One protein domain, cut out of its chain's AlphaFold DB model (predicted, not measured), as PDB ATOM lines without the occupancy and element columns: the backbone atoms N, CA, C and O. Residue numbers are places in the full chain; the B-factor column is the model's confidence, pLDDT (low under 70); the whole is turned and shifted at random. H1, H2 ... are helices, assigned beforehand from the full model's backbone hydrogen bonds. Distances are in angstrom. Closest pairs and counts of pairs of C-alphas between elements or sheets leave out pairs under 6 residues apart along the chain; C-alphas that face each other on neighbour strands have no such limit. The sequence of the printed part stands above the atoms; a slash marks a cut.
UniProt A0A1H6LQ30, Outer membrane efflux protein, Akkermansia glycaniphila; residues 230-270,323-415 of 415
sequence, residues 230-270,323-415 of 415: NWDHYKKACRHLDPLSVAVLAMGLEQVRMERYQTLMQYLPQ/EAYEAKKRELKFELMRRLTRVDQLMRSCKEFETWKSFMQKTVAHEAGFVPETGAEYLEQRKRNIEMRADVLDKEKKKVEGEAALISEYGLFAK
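AT A GLANCE: This is residues 230 to 270 and 323 to 415 of the 415 residues of the protein "Outer membrane efflux protein" of Akkermansia glycaniphila (UniProt A0A1H6LQ30). What is the shape? Long H3 makes the spine of a rod: H4 folds back beside it as a hairpin, H2 packs on residues 324 to 332, and H2's residues 261 to 265 stick out with 266 to 270. What builds it? The 134 printed residues hold H1, H2, H3, H4 in order, all helix, extended, radius of gyration of the C-alphas 25.3 A, spans 97 by 26 by 19 A.

IN THESE COORDINATES: Where does it start? H1, residues 231 to 237, begins at C-alpha (-13.086, 42.478, -5.425); H2, 243 to 265, is 31.3 A long. What follows? H3, 323 to 368, is 66.1 A long; H4, 375 to 410, is 52.1 A long, ending at C-alpha (-9.828, 53.288, -9.624).

HOW THE PARTS SIT: What touches? H3 touches H4, closest C-alphas Leu 346 and Gly 402, 6.0 A, and H2, Val 256 and Tyr 325, 5.8 A. Are backbones complete? O i to N i+4 pairs are within hydrogen-bond range throughout H1, H3, H4; in H2, 18 of 19.

THE WHOLE: What is missing? Residues 271 to 322; the gap is 26.5 A between C-alphas. Where is confidence low? Residues 413 to 415 are under 70.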
ATOM      1  N   ASN A 230     -10.862  44.557  -2.008       79.12
ATOM      2  CA  ASN A 230     -12.240  44.083  -2.042       79.12
ATOM      3  C   ASN A 230     -12.726  43.972  -3.496       79.12
ATOM      4  O   ASN A 230     -13.117  44.960  -4.119       79.12
ATOM      5  N   TRP A 231     -12.727  42.755  -4.032       76.81
ATOM      6  CA  TRP A 231     -13.086  42.478  -5.425       76.81
ATOM      7  C   TRP A 231     -14.523  42.833  -5.787       76.81
ATOM      8  O   TRP A 231     -14.776  43.300  -6.898       76.81
ATOM      9  N   ASP A 232     -15.463  42.674  -4.860       80.75
ATOM     10  CA  ASP A 232     -16.863  43.021  -5.108       80.75
ATOM     11  C   ASP A 232     -17.045  44.524  -5.304       80.75
ATOM     12  O   ASP A 232     -17.896  44.962  -6.085       80.75
ATOM     13  N   HIS A 233     -16.214  45.317  -4.629       80.62
ATOM     14  CA  HIS A 233     -16.187  46.756  -4.802       80.62
ATOM     15  C   HIS A 233     -15.644  47.139  -6.188       80.62
ATOM     16  O   HIS A 233     -16.344  47.821  -6.941       80.62
ATOM     17  N   TYR A 234     -14.479  46.618  -6.597       81.00
ATOM     18  CA  TYR A 234     -13.938  46.880  -7.940       81.00
ATOM     19  C   TYR A 234     -14.855  46.373  -9.049       81.00
ATOM     20  O   TYR A 234     -15.025  47.049 -10.057       81.00
ATOM     21  N   LYS A 235     -15.533  45.239  -8.857       80.81
ATOM     22  CA  LYS A 235     -16.511  44.716  -9.817       80.81
ATOM     23  C   LYS A 235     -17.681  45.673 -10.058       80.81
ATOM     24  O   LYS A 235     -18.225  45.699 -11.162       80.81
ATOM     25  N   LYS A 236     -18.094  46.436  -9.041       81.44
ATOM     26  CA  LYS A 236     -19.106  47.493  -9.187       81.44
ATOM     27  C   LYS A 236     -18.506  48.735  -9.846       81.44
ATOM     28  O   LYS A 236     -19.101  49.231 -10.797       81.44
ATOM     29  N   ALA A 237     -17.334  49.178  -9.387       78.44
ATOM     30  CA  ALA A 237     -16.651  50.364  -9.904       78.44
ATOM     31  C   ALA A 237     -16.306  50.233 -11.397       78.44
ATOM     32  O   ALA A 237     -16.616  51.125 -12.176       78.44
ATOM     33  N   CYS A 238     -15.801  49.072 -11.823       77.81
ATOM     34  CA  CYS A 238     -15.383  48.787 -13.199       77.81
ATOM     35  C   CYS A 238     -16.525  48.764 -14.230       77.81
ATOM     36  O   CYS A 238     -16.265  48.643 -15.425       77.81
ATOM     37  N   ARG A 239     -17.796  48.856 -13.804       77.81
ATOM     38  CA  ARG A 239     -18.937  48.990 -14.731       77.81
ATOM     39  C   ARG A 239     -18.962  50.347 -15.426       77.81
ATOM     40  O   ARG A 239     -19.558  50.476 -16.494       77.81
ATOM     41  N   HIS A 240     -18.340  51.346 -14.813       80.75
ATOM     42  CA  HIS A 240     -18.238  52.696 -15.334       80.75
ATOM     43  C   HIS A 240     -16.764  53.098 -15.364       80.75
ATOM     44  O   HIS A 240     -15.969  52.622 -14.560       80.75
ATOM     45  N   LEU A 241     -16.383  53.961 -16.305       81.69
ATOM     46  CA  LEU A 241     -15.039  54.530 -16.280       81.69
ATOM     47  C   LEU A 241     -14.888  55.431 -15.057       81.69
ATOM     48  O   LEU A 241     -15.797  56.197 -14.730       81.69
ATOM     49  N   ASP A 242     -13.724  55.353 -14.416       85.56
ATOM     50  CA  ASP A 242     -13.433  56.174 -13.251       85.56
ATOM     51  C   ASP A 242     -13.494  57.674 -13.608       85.56
ATOM     52  O   ASP A 242     -12.906  58.080 -14.621       85.56
ATOM     53  N   PRO A 243     -14.148  58.521 -12.793       87.75
ATOM     54  CA  PRO A 243     -14.278  59.947 -13.074       87.75
ATOM     55  C   PRO A 243     -12.946  60.674 -13.287       87.75
ATOM     56  O   PRO A 243     -12.896  61.606 -14.091       87.75
ATOM     57  N   LEU A 244     -11.861  60.264 -12.617       90.00
ATOM     58  CA  LEU A 244     -10.540  60.868 -12.807       90.00
ATOM     59  C   LEU A 244      -9.984  60.533 -14.190       90.00
ATOM     60  O   LEU A 244      -9.510  61.425 -14.891       90.00
ATOM     61  N   SER A 245     -10.086  59.268 -14.604       86.44
ATOM     62  CA  SER A 245      -9.646  58.836 -15.934       86.44
ATOM     63  C   SER A 245     -10.393  59.593 -17.041       86.44
ATOM     64  O   SER A 245      -9.774  60.113 -17.969       86.44
ATOM     65  N   VAL A 246     -11.712  59.757 -16.892       89.50
ATOM     66  CA  VAL A 246     -12.546  60.532 -17.822       89.50
ATOM     67  C   VAL A 246     -12.165  62.007 -17.799       89.50
ATOM     68  O   VAL A 246     -12.056  62.614 -18.862       89.50
ATOM     69  N   ALA A 247     -11.920  62.586 -16.620       91.69
ATOM     70  CA  ALA A 247     -11.500  63.976 -16.496       91.69
ATOM     71  C   ALA A 247     -10.172  64.234 -17.222       91.69
ATOM     72  O   ALA A 247     -10.075  65.205 -17.960       91.69
ATOM     73  N   VAL A 248      -9.173  63.357 -17.083       90.81
ATOM     74  CA  VAL A 248      -7.877  63.489 -17.779       90.81
ATOM     75  C   VAL A 248      -8.039  63.440 -19.293       90.81
ATOM     76  O   VAL A 248      -7.492  64.282 -20.006       90.81
ATOM     77  N   LEU A 249      -8.846  62.506 -19.786       90.44
ATOM     78  CA  LEU A 249      -9.144  62.389 -21.212       90.44
ATOM     79  C   LEU A 249      -9.922  63.603 -21.738       90.44
ATOM     80  O   LEU A 249      -9.607  64.125 -22.809       90.44
ATOM     81  N   ALA A 250     -10.892  64.094 -20.966       91.25
ATOM     82  CA  ALA A 250     -11.643  65.301 -21.289       91.25
ATOM     83  C   ALA A 250     -10.741  66.544 -21.311       91.25
ATOM     84  O   ALA A 250     -10.865  67.363 -22.213       91.25
ATOM     85  N   MET A 251      -9.783  66.664 -20.389       92.12
ATOM     86  CA  MET A 251      -8.801  67.752 -20.397       92.12
ATOM     87  C   MET A 251      -7.899  67.705 -21.629       92.12
ATOM     88  O   MET A 251      -7.633  68.747 -22.221       92.12
ATOM     89  N   GLY A 252      -7.476  66.512 -22.059       89.19
ATOM     90  CA  GLY A 252      -6.731  66.353 -23.308       89.19
ATOM     91  C   GLY A 252      -7.530  66.806 -24.537       89.19
ATOM     92  O   GLY A 252      -6.965  67.397 -25.454       89.19
ATOM     93  N   LEU A 253      -8.850  66.581 -24.548       92.81
ATOM     94  CA  LEU A 253      -9.738  67.099 -25.593       92.81
ATOM     95  C   LEU A 253      -9.886  68.624 -25.516       92.81
ATOM     96  O   LEU A 253      -9.803  69.309 -26.536       92.81
ATOM     97  N   GLU A 254     -10.103  69.148 -24.311       91.50
ATOM     98  CA  GLU A 254     -10.261  70.580 -24.069       91.50
ATOM     99  C   GLU A 254      -8.986  71.352 -24.427       91.50
ATOM    100  O   GLU A 254      -9.088  72.418 -25.020       91.50
ATOM    101  N   GLN A 255      -7.791  70.798 -24.206       91.38
ATOM    102  CA  GLN A 255      -6.535  71.410 -24.651       91.38
ATOM    103  C   GLN A 255      -6.513  71.639 -26.172       91.38
ATOM    104  O   GLN A 255      -6.254  72.751 -26.624       91.38
ATOM    105  N   VAL A 256      -6.849  70.623 -26.973       92.81
ATOM    106  CA  VAL A 256      -6.898  70.764 -28.442       92.81
ATOM    107  C   VAL A 256      -8.013  71.730 -28.864       92.81
ATOM    108  O   VAL A 256      -7.873  72.497 -29.820       92.81
ATOM    109  N   ARG A 257      -9.127  71.743 -28.124       92.12
ATOM    110  CA  ARG A 257     -10.214  72.704 -28.333       92.12
ATOM    111  C   ARG A 257      -9.762  74.145 -28.065       92.12
ATOM    112  O   ARG A 257     -10.144  75.027 -28.838       92.12
ATOM    113  N   MET A 258      -8.947  74.382 -27.033       91.06
ATOM    114  CA  MET A 258      -8.355  75.691 -26.740       91.06
ATOM    115  C   MET A 258      -7.477  76.163 -27.886       91.06
ATOM    116  O   MET A 258      -7.682  77.264 -28.379       91.06
ATOM    117  N   GLU A 259      -6.579  75.314 -28.386       90.62
ATOM    118  CA  GLU A 259      -5.701  75.662 -29.510       90.62
ATOM    119  C   GLU A 259      -6.499  76.096 -30.747       90.62
ATOM    120  O   GLU A 259      -6.161  77.084 -31.400       90.62
ATOM    121  N   ARG A 260      -7.609  75.404 -31.042       91.50
ATOM    122  CA  ARG A 260      -8.527  75.800 -32.118       91.50
ATOM    123  C   ARG A 260      -9.128  77.185 -31.868       91.50
ATOM    124  O   ARG A 260      -9.174  78.007 -32.783       91.50
ATOM    125  N   TYR A 261      -9.609  77.449 -30.652       89.88
ATOM    126  CA  TYR A 261     -10.154  78.764 -30.309       89.88
ATOM    127  C   TYR A 261      -9.087  79.854 -30.333       89.88
ATOM    128  O   TYR A 261      -9.374  80.942 -30.816       89.88
ATOM    129  N   GLN A 262      -7.859  79.573 -29.902       88.75
ATOM    130  CA  GLN A 262      -6.746  80.512 -29.962       88.75
ATOM    131  C   GLN A 262      -6.489  80.987 -31.393       88.75
ATOM    132  O   GLN A 262      -6.301  82.181 -31.611       88.75
ATOM    133  N   THR A 263      -6.526  80.080 -32.374       88.81
ATOM    134  CA  THR A 263      -6.418  80.455 -33.791       88.81
ATOM    135  C   THR A 263      -7.590  81.337 -34.225       88.81
ATOM    136  O   THR A 263      -7.375  82.341 -34.896       88.81
ATOM    137  N   LEU A 264      -8.819  81.036 -33.788       87.62
ATOM    138  CA  LEU A 264      -9.980  81.886 -34.083       87.62
ATOM    139  C   LEU A 264      -9.882  83.278 -33.442       87.62
ATOM    140  O   LEU A 264     -10.296  84.260 -34.053       87.62
ATOM    141  N   MET A 265      -9.290  83.390 -32.249       85.75
ATOM    142  CA  MET A 265      -9.086  84.674 -31.566       85.75
ATOM    143  C   MET A 265      -8.129  85.606 -32.320       85.75
ATOM    144  O   MET A 265      -8.143  86.809 -32.068       85.75
ATOM    145  N   GLN A 266      -7.324  85.096 -33.259       86.19
ATOM    146  CA  GLN A 266      -6.470  85.927 -34.117       86.19
ATOM    147  C   GLN A 266      -7.269  86.711 -35.170       86.19
ATOM    148  O   GLN A 266      -6.775  87.716 -35.670       86.19
ATOM    149  N   TYR A 267      -8.506  86.295 -35.477       85.50
ATOM    150  CA  TYR A 267      -9.415  87.056 -36.342       85.50
ATOM    151  C   TYR A 267     -10.092  88.229 -35.625       85.50
ATOM    152  O   TYR A 267     -10.683  89.083 -36.283       85.50
ATOM    153  N   LEU A 268     -10.042  88.279 -34.291       83.62
ATOM    154  CA  LEU A 268     -10.577  89.407 -33.535       83.62
ATOM    155  C   LEU A 268      -9.554  90.549 -33.489       83.62
ATOM    156  O   LEU A 268      -8.350  90.293 -33.409       83.62
ATOM    157  N   PRO A 269     -10.009  91.815 -33.490       80.62
ATOM    158  CA  PRO A 269      -9.108  92.947 -33.342       80.62
ATOM    159  C   PRO A 269      -8.386  92.888 -31.990       80.62
ATOM    160  O   PRO A 269      -8.986  92.607 -30.943       80.62
ATOM    161  N   GLN A 270      -7.088  93.178 -32.015       77.38
ATOM    162  CA  GLN A 270      -6.277  93.355 -30.818       77.38
ATOM    163  C   GLN A 270      -6.351  94.820 -30.405       77.38
ATOM    164  O   GLN A 270      -5.949  95.712 -31.151       77.38
ATOM    165  N   GLU A 323      -8.821  69.428 -37.881       95.06
ATOM    166  CA  GLU A 323      -8.450  68.040 -38.170       95.06
ATOM    167  C   GLU A 323      -7.799  67.360 -36.960       95.06
ATOM    168  O   GLU A 323      -8.150  66.225 -36.631       95.06
ATOM    169  N   ALA A 324      -6.909  68.063 -36.251       93.69
ATOM    170  CA  ALA A 324      -6.293  67.568 -35.023       93.69
ATOM    171  C   ALA A 324      -7.330  67.307 -33.916       93.69
ATOM    172  O   ALA A 324      -7.247  66.293 -33.222       93.69
ATOM    173  N   TYR A 325      -8.341  68.169 -33.776       94.56
ATOM    174  CA  TYR A 325      -9.442  67.980 -32.827       94.56
ATOM    175  C   TYR A 325     -10.263  66.721 -33.141       94.56
ATOM    176  O   TYR A 325     -10.510  65.898 -32.255       94.56
ATOM    177  N   GLU A 326     -10.645  66.521 -34.405       94.75
ATOM    178  CA  GLU A 326     -11.382  65.321 -34.819       94.75
ATOM    179  C   GLU A 326     -10.533  64.048 -34.713       94.75
ATOM    180  O   GLU A 326     -11.040  62.990 -34.321       94.75
ATOM    181  N   ALA A 327      -9.234  64.132 -35.009       95.00
ATOM    182  CA  ALA A 327      -8.296  63.040 -34.784       95.00
ATOM    183  C   ALA A 327      -8.211  62.687 -33.292       95.00
ATOM    184  O   ALA A 327      -8.358  61.514 -32.940       95.00
ATOM    185  N   LYS A 328      -8.088  63.689 -32.408       94.00
ATOM    186  CA  LYS A 328      -8.032  63.474 -30.958       94.00
ATOM    187  C   LYS A 328      -9.315  62.845 -30.431       94.00
ATOM    188  O   LYS A 328      -9.266  61.895 -29.659       94.00
ATOM    189  N   LYS A 329     -10.481  63.294 -30.898       93.56
ATOM    190  CA  LYS A 329     -11.775  62.695 -30.539       93.56
ATOM    191  C   LYS A 329     -11.855  61.210 -30.918       93.56
ATOM    192  O   LYS A 329     -12.361  60.401 -30.137       93.56
ATOM    193  N   ARG A 330     -11.344  60.829 -32.096       94.44
ATOM    194  CA  ARG A 330     -11.260  59.417 -32.513       94.44
ATOM    195  C   ARG A 330     -10.274  58.632 -31.652       94.44
ATOM    196  O   ARG A 330     -10.614  57.538 -31.208       94.44
ATOM    197  N   GLU A 331      -9.094  59.188 -31.393       93.69
ATOM    198  CA  GLU A 331      -8.072  58.597 -30.521       93.69
ATOM    199  C   GLU A 331      -8.638  58.297 -29.127       93.69
ATOM    200  O   GLU A 331      -8.550  57.161 -28.667       93.69
ATOM    201  N   LEU A 332      -9.326  59.266 -28.512       91.38
ATOM    202  CA  LEU A 332      -9.960  59.114 -27.201       91.38
ATOM    203  C   LEU A 332     -10.993  57.988 -27.185       91.38
ATOM    204  O   LEU A 332     -11.045  57.212 -26.233       91.38
ATOM    205  N   LYS A 333     -11.787  57.838 -28.251       89.81
ATOM    206  CA  LYS A 333     -12.728  56.715 -28.368       89.81
ATOM    207  C   LYS A 333     -11.996  55.370 -28.340       89.81
ATOM    208  O   LYS A 333     -12.432  54.455 -27.643       89.81
ATOM    209  N   PHE A 334     -10.895  55.237 -29.080       91.56
ATOM    210  CA  PHE A 334     -10.088  54.013 -29.069       91.56
ATOM    211  C   PHE A 334      -9.398  53.783 -27.725       91.56
ATOM    212  O   PHE A 334      -9.344  52.643 -27.268       91.56
ATOM    213  N   GLU A 335      -8.905  54.834 -27.074       89.81
ATOM    214  CA  GLU A 335      -8.287  54.731 -25.753       89.81
ATOM    215  C   GLU A 335      -9.295  54.266 -24.695       89.81
ATOM    216  O   GLU A 335      -9.012  53.325 -23.956       89.81
ATOM    217  N   LEU A 336     -10.502  54.839 -24.684       86.88
ATOM    218  CA  LEU A 336     -11.592  54.418 -23.802       86.88
ATOM    219  C   LEU A 336     -11.962  52.949 -24.023       86.88
ATOM    220  O   LEU A 336     -12.062  52.192 -23.059       86.88
ATOM    221  N   MET A 337     -12.107  52.519 -25.281       87.56
ATOM    222  CA  MET A 337     -12.366  51.109 -25.594       87.56
ATOM    223  C   MET A 337     -11.229  50.204 -25.104       87.56
ATOM    224  O   MET A 337     -11.495  49.172 -24.497       87.56
ATOM    225  N   ARG A 338      -9.962  50.592 -25.307       88.56
ATOM    226  CA  ARG A 338      -8.803  49.826 -24.817       88.56
ATOM    227  C   ARG A 338      -8.789  49.717 -23.295       88.56
ATOM    228  O   ARG A 338      -8.521  48.632 -22.788       88.56
ATOM    229  N   ARG A 339      -9.082  50.804 -22.572       86.31
ATOM    230  CA  ARG A 339      -9.154  50.797 -21.102       86.31
ATOM    231  C   ARG A 339     -10.270  49.887 -20.601       86.31
ATOM    232  O   ARG A 339     -10.013  49.058 -19.736       86.31
ATOM    233  N   LEU A 340     -11.465  49.972 -21.187       83.69
ATOM    234  CA  LEU A 340     -12.587  49.096 -20.835       83.69
ATOM    235  C   LEU A 340     -12.248  47.618 -21.060       83.69
ATOM    236  O   LEU A 340     -12.419  46.806 -20.153       83.69
ATOM    237  N   THR A 341     -11.703  47.274 -22.230       87.56
ATOM    238  CA  THR A 341     -11.290  45.897 -22.531       87.56
ATOM    239  C   THR A 341     -10.194  45.417 -21.583       87.56
ATOM    240  O   THR A 341     -10.256  44.287 -21.110       87.56
ATOM    241  N   ARG A 342      -9.210  46.269 -21.265       87.19
ATOM    242  CA  ARG A 342      -8.142  45.948 -20.307       87.19
ATOM    243  C   ARG A 342      -8.715  45.647 -18.925       87.19
ATOM    244  O   ARG A 342      -8.343  44.647 -18.325       87.19
ATOM    245  N   VAL A 343      -9.621  46.486 -18.428       84.69
ATOM    246  CA  VAL A 343     -10.257  46.293 -17.118       84.69
ATOM    247  C   VAL A 343     -11.083  45.003 -17.093       84.69
ATOM    248  O   VAL A 343     -10.963  44.233 -16.145       84.69
ATOM    249  N   ASP A 344     -11.859  44.711 -18.140       84.75
ATOM    250  CA  ASP A 344     -12.618  43.453 -18.234       84.75
ATOM    251  C   ASP A 344     -11.687  42.226 -18.253       84.75
ATOM    252  O   ASP A 344     -11.894  41.270 -17.509       84.75
ATOM    253  N   GLN A 345     -10.595  42.273 -19.024       87.19
ATOM    254  CA  GLN A 345      -9.578  41.213 -19.037       87.19
ATOM    255  C   GLN A 345      -8.934  41.005 -17.661       87.19
ATOM    256  O   GLN A 345      -8.806  39.862 -17.219       87.19
ATOM    257  N   LEU A 346      -8.576  42.086 -16.962       85.38
ATOM    258  CA  LEU A 346      -8.022  42.020 -15.608       85.38
ATOM    259  C   LEU A 346      -9.015  41.386 -14.627       85.38
ATOM    260  O   LEU A 346      -8.645  40.491 -13.871       85.38
ATOM    261  N   MET A 347     -10.287  41.787 -14.681       82.81
ATOM    262  CA  MET A 347     -11.335  41.232 -13.821       82.81
ATOM    263  C   MET A 347     -11.574  39.739 -14.084       82.81
ATOM    264  O   MET A 347     -11.733  38.966 -13.136       82.81
ATOM    265  N   ARG A 348     -11.575  39.313 -15.355       85.88
ATOM    266  CA  ARG A 348     -11.689  37.891 -15.725       85.88
ATOM    267  C   ARG A 348     -10.492  37.089 -15.228       85.88
ATOM    268  O   ARG A 348     -10.689  36.079 -14.561       85.88
ATOM    269  N   SER A 349      -9.279  37.589 -15.467       86.06
ATOM    270  CA  SER A 349      -8.038  36.948 -15.022       86.06
ATOM    271  C   SER A 349      -7.980  36.797 -13.500       86.06
ATOM    272  O   SER A 349      -7.620  35.732 -13.001       86.06
ATOM    273  N   CYS A 350      -8.415  37.809 -12.742       80.81
ATOM    274  CA  CYS A 350      -8.472  37.726 -11.281       80.81
ATOM    275  C   CYS A 350      -9.453  36.645 -10.805       80.81
ATOM    276  O   CYS A 350      -9.127  35.867  -9.910       80.81
ATOM    277  N   LYS A 351     -10.630  36.547 -11.433       82.88
ATOM    278  CA  LYS A 351     -11.622  35.513 -11.107       82.88
ATOM    279  C   LYS A 351     -11.104  34.108 -11.420       82.88
ATOM    280  O   LYS A 351     -11.255  33.197 -10.608       82.88
ATOM    281  N   GLU A 352     -10.491  33.928 -12.587       86.69
ATOM    282  CA  GLU A 352      -9.860  32.664 -12.979       86.69
ATOM    283  C   GLU A 352      -8.769  32.275 -11.981       86.69
ATOM    284  O   GLU A 352      -8.748  31.141 -11.497       86.69
ATOM    285  N   PHE A 353      -7.933  33.234 -11.580       86.50
ATOM    286  CA  PHE A 353      -6.905  33.023 -10.572       86.50
ATOM    287  C   PHE A 353      -7.482  32.564  -9.224       86.50
ATOM    288  O   PHE A 353      -6.956  31.624  -8.638       86.50
ATOM    289  N   GLU A 354      -8.566  33.167  -8.725       83.69
ATOM    290  CA  GLU A 354      -9.188  32.744  -7.460       83.69
ATOM    291  C   GLU A 354      -9.726  31.313  -7.529       83.69
ATOM    292  O   GLU A 354      -9.488  30.507  -6.624       83.69
ATOM    293  N   THR A 355     -10.404  30.972  -8.629       87.50
ATOM    294  CA  THR A 355     -10.896  29.606  -8.840       87.50
ATOM    295  C   THR A 355      -9.742  28.609  -8.901       87.50
ATOM    296  O   THR A 355      -9.770  27.596  -8.198       87.50
ATOM    297  N   TRP A 356      -8.683  28.937  -9.642       89.75
ATOM    298  CA  TRP A 356      -7.480  28.125  -9.752       89.75
ATOM    299  C   TRP A 356      -6.751  27.979  -8.411       89.75
ATOM    300  O   TRP A 356      -6.403  26.869  -8.021       89.75
ATOM    301  N   LYS A 357      -6.581  29.064  -7.650       87.12
ATOM    302  CA  LYS A 357      -5.942  29.044  -6.329       87.12
ATOM    303  C   LYS A 357      -6.700  28.137  -5.364       87.12
ATOM    304  O   LYS A 357      -6.079  27.345  -4.661       87.12
ATOM    305  N   SER A 358      -8.032  28.209  -5.358       87.62
ATOM    306  CA  SER A 358      -8.860  27.330  -4.524       87.62
ATOM    307  C   SER A 358      -8.708  25.852  -4.904       87.62
ATOM    308  O   SER A 358      -8.693  24.989  -4.026       87.62
ATOM    309  N   PHE A 359      -8.552  25.557  -6.198       89.88
ATOM    310  CA  PHE A 359      -8.269  24.215  -6.691       89.88
ATOM    311  C   PHE A 359      -6.883  23.747  -6.235       89.88
ATOM    312  O   PHE A 359      -6.787  22.691  -5.618       89.88
ATOM    313  N   MET A 360      -5.843  24.563  -6.423       86.81
ATOM    314  CA  MET A 360      -4.474  24.228  -6.014       86.81
ATOM    315  C   MET A 360      -4.333  24.025  -4.504       86.81
ATOM    316  O   MET A 360      -3.617  23.143  -4.049       86.81
ATOM    317  N   GLN A 361      -5.023  24.823  -3.688       85.50
ATOM    318  CA  GLN A 361      -5.014  24.628  -2.236       85.50
ATOM    319  C   GLN A 361      -5.650  23.293  -1.842       85.50
ATOM    320  O   GLN A 361      -5.148  22.616  -0.945       85.50
ATOM    321  N   LYS A 362      -6.728  22.889  -2.526       88.38
ATOM    322  CA  LYS A 362      -7.361  21.583  -2.314       88.38
ATOM    323  C   LYS A 362      -6.471  20.438  -2.785       88.38
ATOM    324  O   LYS A 362      -6.415  19.433  -2.088       88.38
ATOM    325  N   THR A 363      -5.771  20.575  -3.913       85.00
ATOM    326  CA  THR A 363      -4.843  19.536  -4.386       85.00
ATOM    327  C   THR A 363      -3.648  19.392  -3.454       85.00
ATOM    328  O   THR A 363      -3.340  18.275  -3.065       85.00
ATOM    329  N   VAL A 364      -3.047  20.495  -2.993       82.69
ATOM    330  CA  VAL A 364      -1.966  20.467  -1.991       82.69
ATOM    331  C   VAL A 364      -2.440  19.827  -0.681       82.69
ATOM    332  O   VAL A 364      -1.734  19.000  -0.113       82.69
ATOM    333  N   ALA A 365      -3.640  20.166  -0.199       83.44
ATOM    334  CA  ALA A 365      -4.200  19.559   1.012       83.44
ATOM    335  C   ALA A 365      -4.509  18.062   0.833       83.44
ATOM    336  O   ALA A 365      -4.267  17.273   1.743       83.44
ATOM    337  N   HIS A 366      -5.019  17.673  -0.337       84.25
ATOM    338  CA  HIS A 366      -5.268  16.277  -0.688       84.25
ATOM    339  C   HIS A 366      -3.962  15.479  -0.759       84.25
ATOM    340  O   HIS A 366      -3.863  14.411  -0.163       84.25
ATOM    341  N   GLU A 367      -2.940  16.013  -1.432       79.00
ATOM    342  CA  GLU A 367      -1.622  15.386  -1.486       79.00
ATOM    343  C   GLU A 367      -0.985  15.291  -0.105       79.00
ATOM    344  O   GLU A 367      -0.411  14.257   0.204       79.00
ATOM    345  N   ALA A 368      -1.118  16.301   0.757       75.56
ATOM    346  CA  ALA A 368      -0.607  16.239   2.128       75.56
ATOM    347  C   ALA A 368      -1.304  15.174   3.001       75.56
ATOM    348  O   ALA A 368      -0.729  14.741   3.996       75.56
ATOM    349  N   GLY A 369      -2.525  14.757   2.646       76.00
ATOM    350  CA  GLY A 369      -3.269  13.702   3.339       76.00
ATOM    351  C   GLY A 369      -2.881  12.277   2.934       76.00
ATOM    352  O   GLY A 369      -3.288  11.330   3.607       76.00
ATOM    353  N   PHE A 370      -2.110  12.103   1.858       76.88
ATOM    354  CA  PHE A 370      -1.634  10.792   1.424       76.88
ATOM    355  C   PHE A 370      -0.431  10.357   2.273       76.88
ATOM    356  O   PHE A 370       0.548  11.098   2.378       76.88
ATOM    357  N   VAL A 371      -0.496   9.163   2.872       74.81
ATOM    358  CA  VAL A 371       0.616   8.574   3.633       74.81
ATOM    359  C   VAL A 371       1.469   7.752   2.662       74.81
ATOM    360  O   VAL A 371       0.975   6.746   2.158       74.81
ATOM    361  N   PRO A 372       2.710   8.161   2.357       75.25
ATOM    362  CA  PRO A 372       3.569   7.403   1.455       75.25
ATOM    363  C   PRO A 372       4.017   6.094   2.109       75.25
ATOM    364  O   PRO A 372       4.375   6.073   3.289       75.25
ATOM    365  N   GLU A 373       4.024   5.009   1.336       76.31
ATOM    366  CA  GLU A 373       4.421   3.680   1.814       76.31
ATOM    367  C   GLU A 373       5.947   3.501   1.768       76.31
ATOM    368  O   GLU A 373       6.514   2.733   2.548       76.31
ATOM    369  N   THR A 374       6.638   4.256   0.903       82.06
ATOM    370  CA  THR A 374       8.098   4.207   0.743       82.06
ATOM    371  C   THR A 374       8.784   5.568   0.913       82.06
ATOM    372  O   THR A 374       8.224   6.634   0.650       82.06
ATOM    373  N   GLY A 375      10.064   5.548   1.310       77.94
ATOM    374  CA  GLY A 375      10.874   6.769   1.453       77.94
ATOM    375  C   GLY A 375      11.114   7.520   0.133       77.94
ATOM    376  O   GLY A 375      11.262   8.740   0.142       77.94
ATOM    377  N   ALA A 376      11.106   6.817  -1.006       81.19
ATOM    378  CA  ALA A 376      11.214   7.429  -2.330       81.19
ATOM    379  C   ALA A 376       9.930   8.185  -2.713       81.19
ATOM    380  O   ALA A 376      10.006   9.335  -3.146       81.19
ATOM    381  N   GLU A 377       8.760   7.590  -2.466       80.00
ATOM    382  CA  GLU A 377       7.461   8.244  -2.676       80.00
ATOM    383  C   GLU A 377       7.301   9.485  -1.794       80.00
ATOM    384  O   GLU A 377       6.819  10.512  -2.268       80.00
ATOM    385  N   TYR A 378       7.784   9.440  -0.546       81.25
ATOM    386  CA  TYR A 378       7.796  10.606   0.341       81.25
ATOM    387  C   TYR A 378       8.616  11.776  -0.236       81.25
ATOM    388  O   TYR A 378       8.167  12.927  -0.219       81.25
ATOM    389  N   LEU A 379       9.807  11.506  -0.782       82.38
ATOM    390  CA  LEU A 379      10.648  12.538  -1.399       82.38
ATOM    391  C   LEU A 379      10.019  13.111  -2.675       82.38
ATOM    392  O   LEU A 379      10.068  14.323  -2.890       82.38
ATOM    393  N   GLU A 380       9.405  12.274  -3.511       84.00
ATOM    394  CA  GLU A 380       8.686  12.738  -4.701       84.00
ATOM    395  C   GLU A 380       7.466  13.592  -4.357       84.00
ATOM    396  O   GLU A 380       7.245  14.631  -4.980       84.00
ATOM    397  N   GLN A 381       6.693  13.189  -3.349       83.38
ATOM    398  CA  GLN A 381       5.543  13.938  -2.849       83.38
ATOM    399  C   GLN A 381       5.973  15.304  -2.294       83.38
ATOM    400  O   GLN A 381       5.327  16.321  -2.555       83.38
ATOM    401  N   ARG A 382       7.099  15.370  -1.572       82.06
ATOM    402  CA  ARG A 382       7.710  16.631  -1.113       82.06
ATOM    403  C   ARG A 382       8.123  17.528  -2.280       82.06
ATOM    404  O   ARG A 382       7.811  18.717  -2.256       82.06
ATOM    405  N   LYS A 383       8.787  16.974  -3.301       85.25
ATOM    406  CA  LYS A 383       9.201  17.725  -4.500       85.25
ATOM    407  C   LYS A 383       7.997  18.285  -5.258       85.25
ATOM    408  O   LYS A 383       7.965  19.486  -5.509       85.25
ATOM    409  N   ARG A 384       6.975  17.459  -5.512       84.44
ATOM    410  CA  ARG A 384       5.712  17.887  -6.138       84.44
ATOM    411  C   ARG A 384       5.025  18.999  -5.350       84.44
ATOM    412  O   ARG A 384       4.617  19.999  -5.932       84.44
ATOM    413  N   ASN A 385       4.969  18.889  -4.022       84.12
ATOM    414  CA  ASN A 385       4.403  19.941  -3.174       84.12
ATOM    415  C   ASN A 385       5.158  21.272  -3.277       84.12
ATOM    416  O   ASN A 385       4.528  22.330  -3.313       84.12
ATOM    417  N   ILE A 386       6.491  21.243  -3.336       84.94
ATOM    418  CA  ILE A 386       7.300  22.455  -3.512       84.94
ATOM    419  C   ILE A 386       7.075  23.061  -4.899       84.94
ATOM    420  O   ILE A 386       6.882  24.270  -5.001       84.94
ATOM    421  N   GLU A 387       7.040  22.242  -5.951       86.69
ATOM    422  CA  GLU A 387       6.765  22.697  -7.320       86.69
ATOM    423  C   GLU A 387       5.377  23.334  -7.442       86.69
ATOM    424  O   GLU A 387       5.248  24.437  -7.971       86.69
ATOM    425  N   MET A 388       4.345  22.710  -6.867       86.12
ATOM    426  CA  MET A 388       3.000  23.286  -6.830       86.12
ATOM    427  C   MET A 388       2.956  24.612  -6.066       86.12
ATOM    428  O   MET A 388       2.303  25.555  -6.511       86.12
ATOM    429  N   ARG A 389       3.647  24.717  -4.921       85.50
ATOM    430  CA  ARG A 389       3.731  25.975  -4.159       85.50
ATOM    431  C   ARG A 389       4.473  27.060  -4.941       85.50
ATOM    432  O   ARG A 389       4.049  28.212  -4.902       85.50
ATOM    433  N   ALA A 390       5.527  26.703  -5.672       86.69
ATOM    434  CA  ALA A 390       6.246  27.630  -6.539       86.69
ATOM    435  C   ALA A 390       5.354  28.149  -7.684       86.69
ATOM    436  O   ALA A 390       5.331  29.354  -7.931       86.69
ATOM    437  N   ASP A 391       4.553  27.280  -8.312       88.25
ATOM    438  CA  ASP A 391       3.602  27.678  -9.364       88.25
ATOM    439  C   ASP A 391       2.504  28.616  -8.819       88.25
ATOM    440  O   ASP A 391       2.093  29.574  -9.479       88.25
ATOM    441  N   VAL A 392       2.064  28.405  -7.566       88.00
ATOM    442  CA  VAL A 392       1.163  29.336  -6.856       88.00
ATOM    443  C   VAL A 392       1.810  30.700  -6.666       88.00
ATOM    444  O   VAL A 392       1.163  31.702  -6.969       88.00
ATOM    445  N   LEU A 393       3.068  30.764  -6.231       87.56
ATOM    446  CA  LEU A 393       3.759  32.042  -6.057       87.56
ATOM    447  C   LEU A 393       3.951  32.793  -7.380       87.56
ATOM    448  O   LEU A 393       3.748  34.007  -7.411       87.56
ATOM    449  N   ASP A 394       4.297  32.109  -8.474       87.81
ATOM    450  CA  ASP A 394       4.449  32.757  -9.787       87.81
ATOM    451  C   ASP A 394       3.130  33.382 -10.267       87.81
ATOM    452  O   ASP A 394       3.080  34.541 -10.691       87.81
ATOM    453  N   LYS A 395       2.018  32.651 -10.132       87.38
ATOM    454  CA  LYS A 395       0.704  33.190 -10.504       87.38
ATOM    455  C   LYS A 395       0.216  34.267  -9.534       87.38
ATOM    456  O   LYS A 395      -0.432  35.215  -9.981       87.38
ATOM    457  N   GLU A 396       0.557  34.191  -8.245       87.06
ATOM    458  CA  GLU A 396       0.303  35.277  -7.289       87.06
ATOM    459  C   GLU A 396       1.042  36.561  -7.686       87.06
ATOM    460  O   GLU A 396       0.441  37.634  -7.635       87.06
ATOM    461  N   LYS A 397       2.289  36.472  -8.171       86.56
ATOM    462  CA  LYS A 397       3.028  37.646  -8.669       86.56
ATOM    463  C   LYS A 397       2.296  38.319  -9.830       86.56
ATOM    464  O   LYS A 397       2.079  39.527  -9.786       86.56
ATOM    465  N   LYS A 398       1.831  37.547 -10.819       86.56
ATOM    466  CA  LYS A 398       1.039  38.068 -11.955       86.56
ATOM    467  C   LYS A 398      -0.265  38.728 -11.497       86.56
ATOM    468  O   LYS A 398      -0.662  39.763 -12.030       86.56
ATOM    469  N   LYS A 399      -0.912  38.165 -10.476       88.12
ATOM    470  CA  LYS A 399      -2.122  38.742  -9.880       88.12
ATOM    471  C   LYS A 399      -1.848  40.104  -9.238       88.12
ATOM    472  O   LYS A 399      -2.619  41.032  -9.458       88.12
ATOM    473  N   VAL A 400      -0.744  40.243  -8.499       88.81
ATOM    474  CA  VAL A 400      -0.335  41.515  -7.871       88.81
ATOM    475  C   VAL A 400      -0.152  42.622  -8.914       88.81
ATOM    476  O   VAL A 400      -0.499  43.774  -8.655       88.81
ATOM    477  N   GLU A 401       0.328  42.299 -10.117       87.31
ATOM    478  CA  GLU A 401       0.418  43.282 -11.204       87.31
ATOM    479  C   GLU A 401      -0.959  43.760 -11.677       87.31
ATOM    480  O   GLU A 401      -1.160  44.957 -11.893       87.31
ATOM    481  N   GLY A 402      -1.921  42.840 -11.794       85.50
ATOM    482  CA  GLY A 402      -3.305  43.174 -12.130       85.50
ATOM    483  C   GLY A 402      -3.997  43.991 -11.037       85.50
ATOM    484  O   GLY A 402      -4.685  44.968 -11.333       85.50
ATOM    485  N   GLU A 403      -3.760  43.641  -9.775       87.19
ATOM    486  CA  GLU A 403      -4.210  44.386  -8.597       87.19
ATOM    487  C   GLU A 403      -3.678  45.827  -8.602       87.19
ATOM    488  O   GLU A 403      -4.450  46.780  -8.489       87.19
ATOM    489  N   ALA A 404      -2.373  46.003  -8.821       88.31
ATOM    490  CA  ALA A 404      -1.747  47.317  -8.926       88.31
ATOM    491  C   ALA A 404      -2.336  48.143 -10.082       88.31
ATOM    492  O   ALA A 404      -2.644  49.327  -9.907       88.31
ATOM    493  N   ALA A 405      -2.563  47.529 -11.246       87.31
ATOM    494  CA  ALA A 405      -3.195  48.206 -12.376       87.31
ATOM    495  C   ALA A 405      -4.613  48.699 -12.029       87.31
ATOM    496  O   ALA A 405      -4.954  49.846 -12.323       87.31
ATOM    497  N   LEU A 406      -5.419  47.896 -11.329       87.56
ATOM    498  CA  LEU A 406      -6.749  48.316 -10.874       87.56
ATOM    499  C   LEU A 406      -6.687  49.465  -9.862       87.56
ATOM    500  O   LEU A 406      -7.467  50.413  -9.972       87.56
ATOM    501  N   ILE A 407      -5.732  49.429  -8.926       89.25
ATOM    502  CA  ILE A 407      -5.504  50.521  -7.965       89.25
ATOM    503  C   ILE A 407      -5.111  51.812  -8.690       89.25
ATOM    504  O   ILE A 407      -5.573  52.885  -8.310       89.25
ATOM    505  N   SER A 408      -4.289  51.738  -9.742       88.06
ATOM    506  CA  SER A 408      -3.902  52.940 -10.493       88.06
ATOM    507  C   SER A 408      -5.087  53.601 -11.210       88.06
ATOM    508  O   SER A 408      -5.171  54.828 -11.242       88.06
ATOM    509  N   GLU A 409      -6.036  52.812 -11.726       84.62
ATOM    510  CA  GLU A 409      -7.192  53.334 -12.469       84.62
ATOM    511  C   GLU A 409      -8.315  53.808 -11.525       84.62
ATOM    512  O   GLU A 409      -8.832  54.911 -11.697       84.62
ATOM    513  N   TYR A 410      -8.661  53.031 -10.491       84.94
ATOM    514  CA  TYR A 410      -9.828  53.288  -9.624       84.94
ATOM    515  C   TYR A 410      -9.478  53.745  -8.193       84.94
ATOM    516  O   TYR A 410     -10.357  54.157  -7.439       84.94
ATOM    517  N   GLY A 411      -8.203  53.719  -7.800       84.12
ATOM    518  CA  GLY A 411      -7.761  53.979  -6.424       84.12
ATOM    519  C   GLY A 411      -7.915  52.763  -5.502       84.12
ATOM    520  O   GLY A 411      -8.545  51.778  -5.869       84.12
ATOM    521  N   LEU A 412      -7.318  52.820  -4.302       75.31
ATOM    522  CA  LEU A 412      -7.310  51.727  -3.305       75.31
ATOM    523  C   LEU A 412      -8.657  51.570  -2.565       75.31
ATOM    524  O   LEU A 412      -9.050  50.474  -2.177       75.31
ATOM    525  N   PHE A 413      -9.368  52.685  -2.391       60.47
ATOM    526  CA  PHE A 413     -10.732  52.765  -1.878       60.47
ATOM    527  C   PHE A 413     -11.482  53.689  -2.837       60.47
ATOM    528  O   PHE A 413     -11.424  54.911  -2.672       60.47
ATOM    529  N   ALA A 414     -12.071  53.158  -3.911       45.84
ATOM    530  CA  ALA A 414     -12.845  54.019  -4.800       45.84
ATOM    531  C   ALA A 414     -14.035  54.566  -3.988       45.84
ATOM    532  O   ALA A 414     -14.746  53.810  -3.324       45.84
ATOM    533  N   LYS A 415     -14.156  55.895  -3.926       38.25
ATOM    534  CA  LYS A 415     -15.207  56.578  -3.158       38.25
ATOM    535  C   LYS A 415     -16.587  56.324  -3.744       38.25
ATOM    536  O   LYS A 415     -16.694  56.326  -4.991       38.25
TER     537      LYS A 415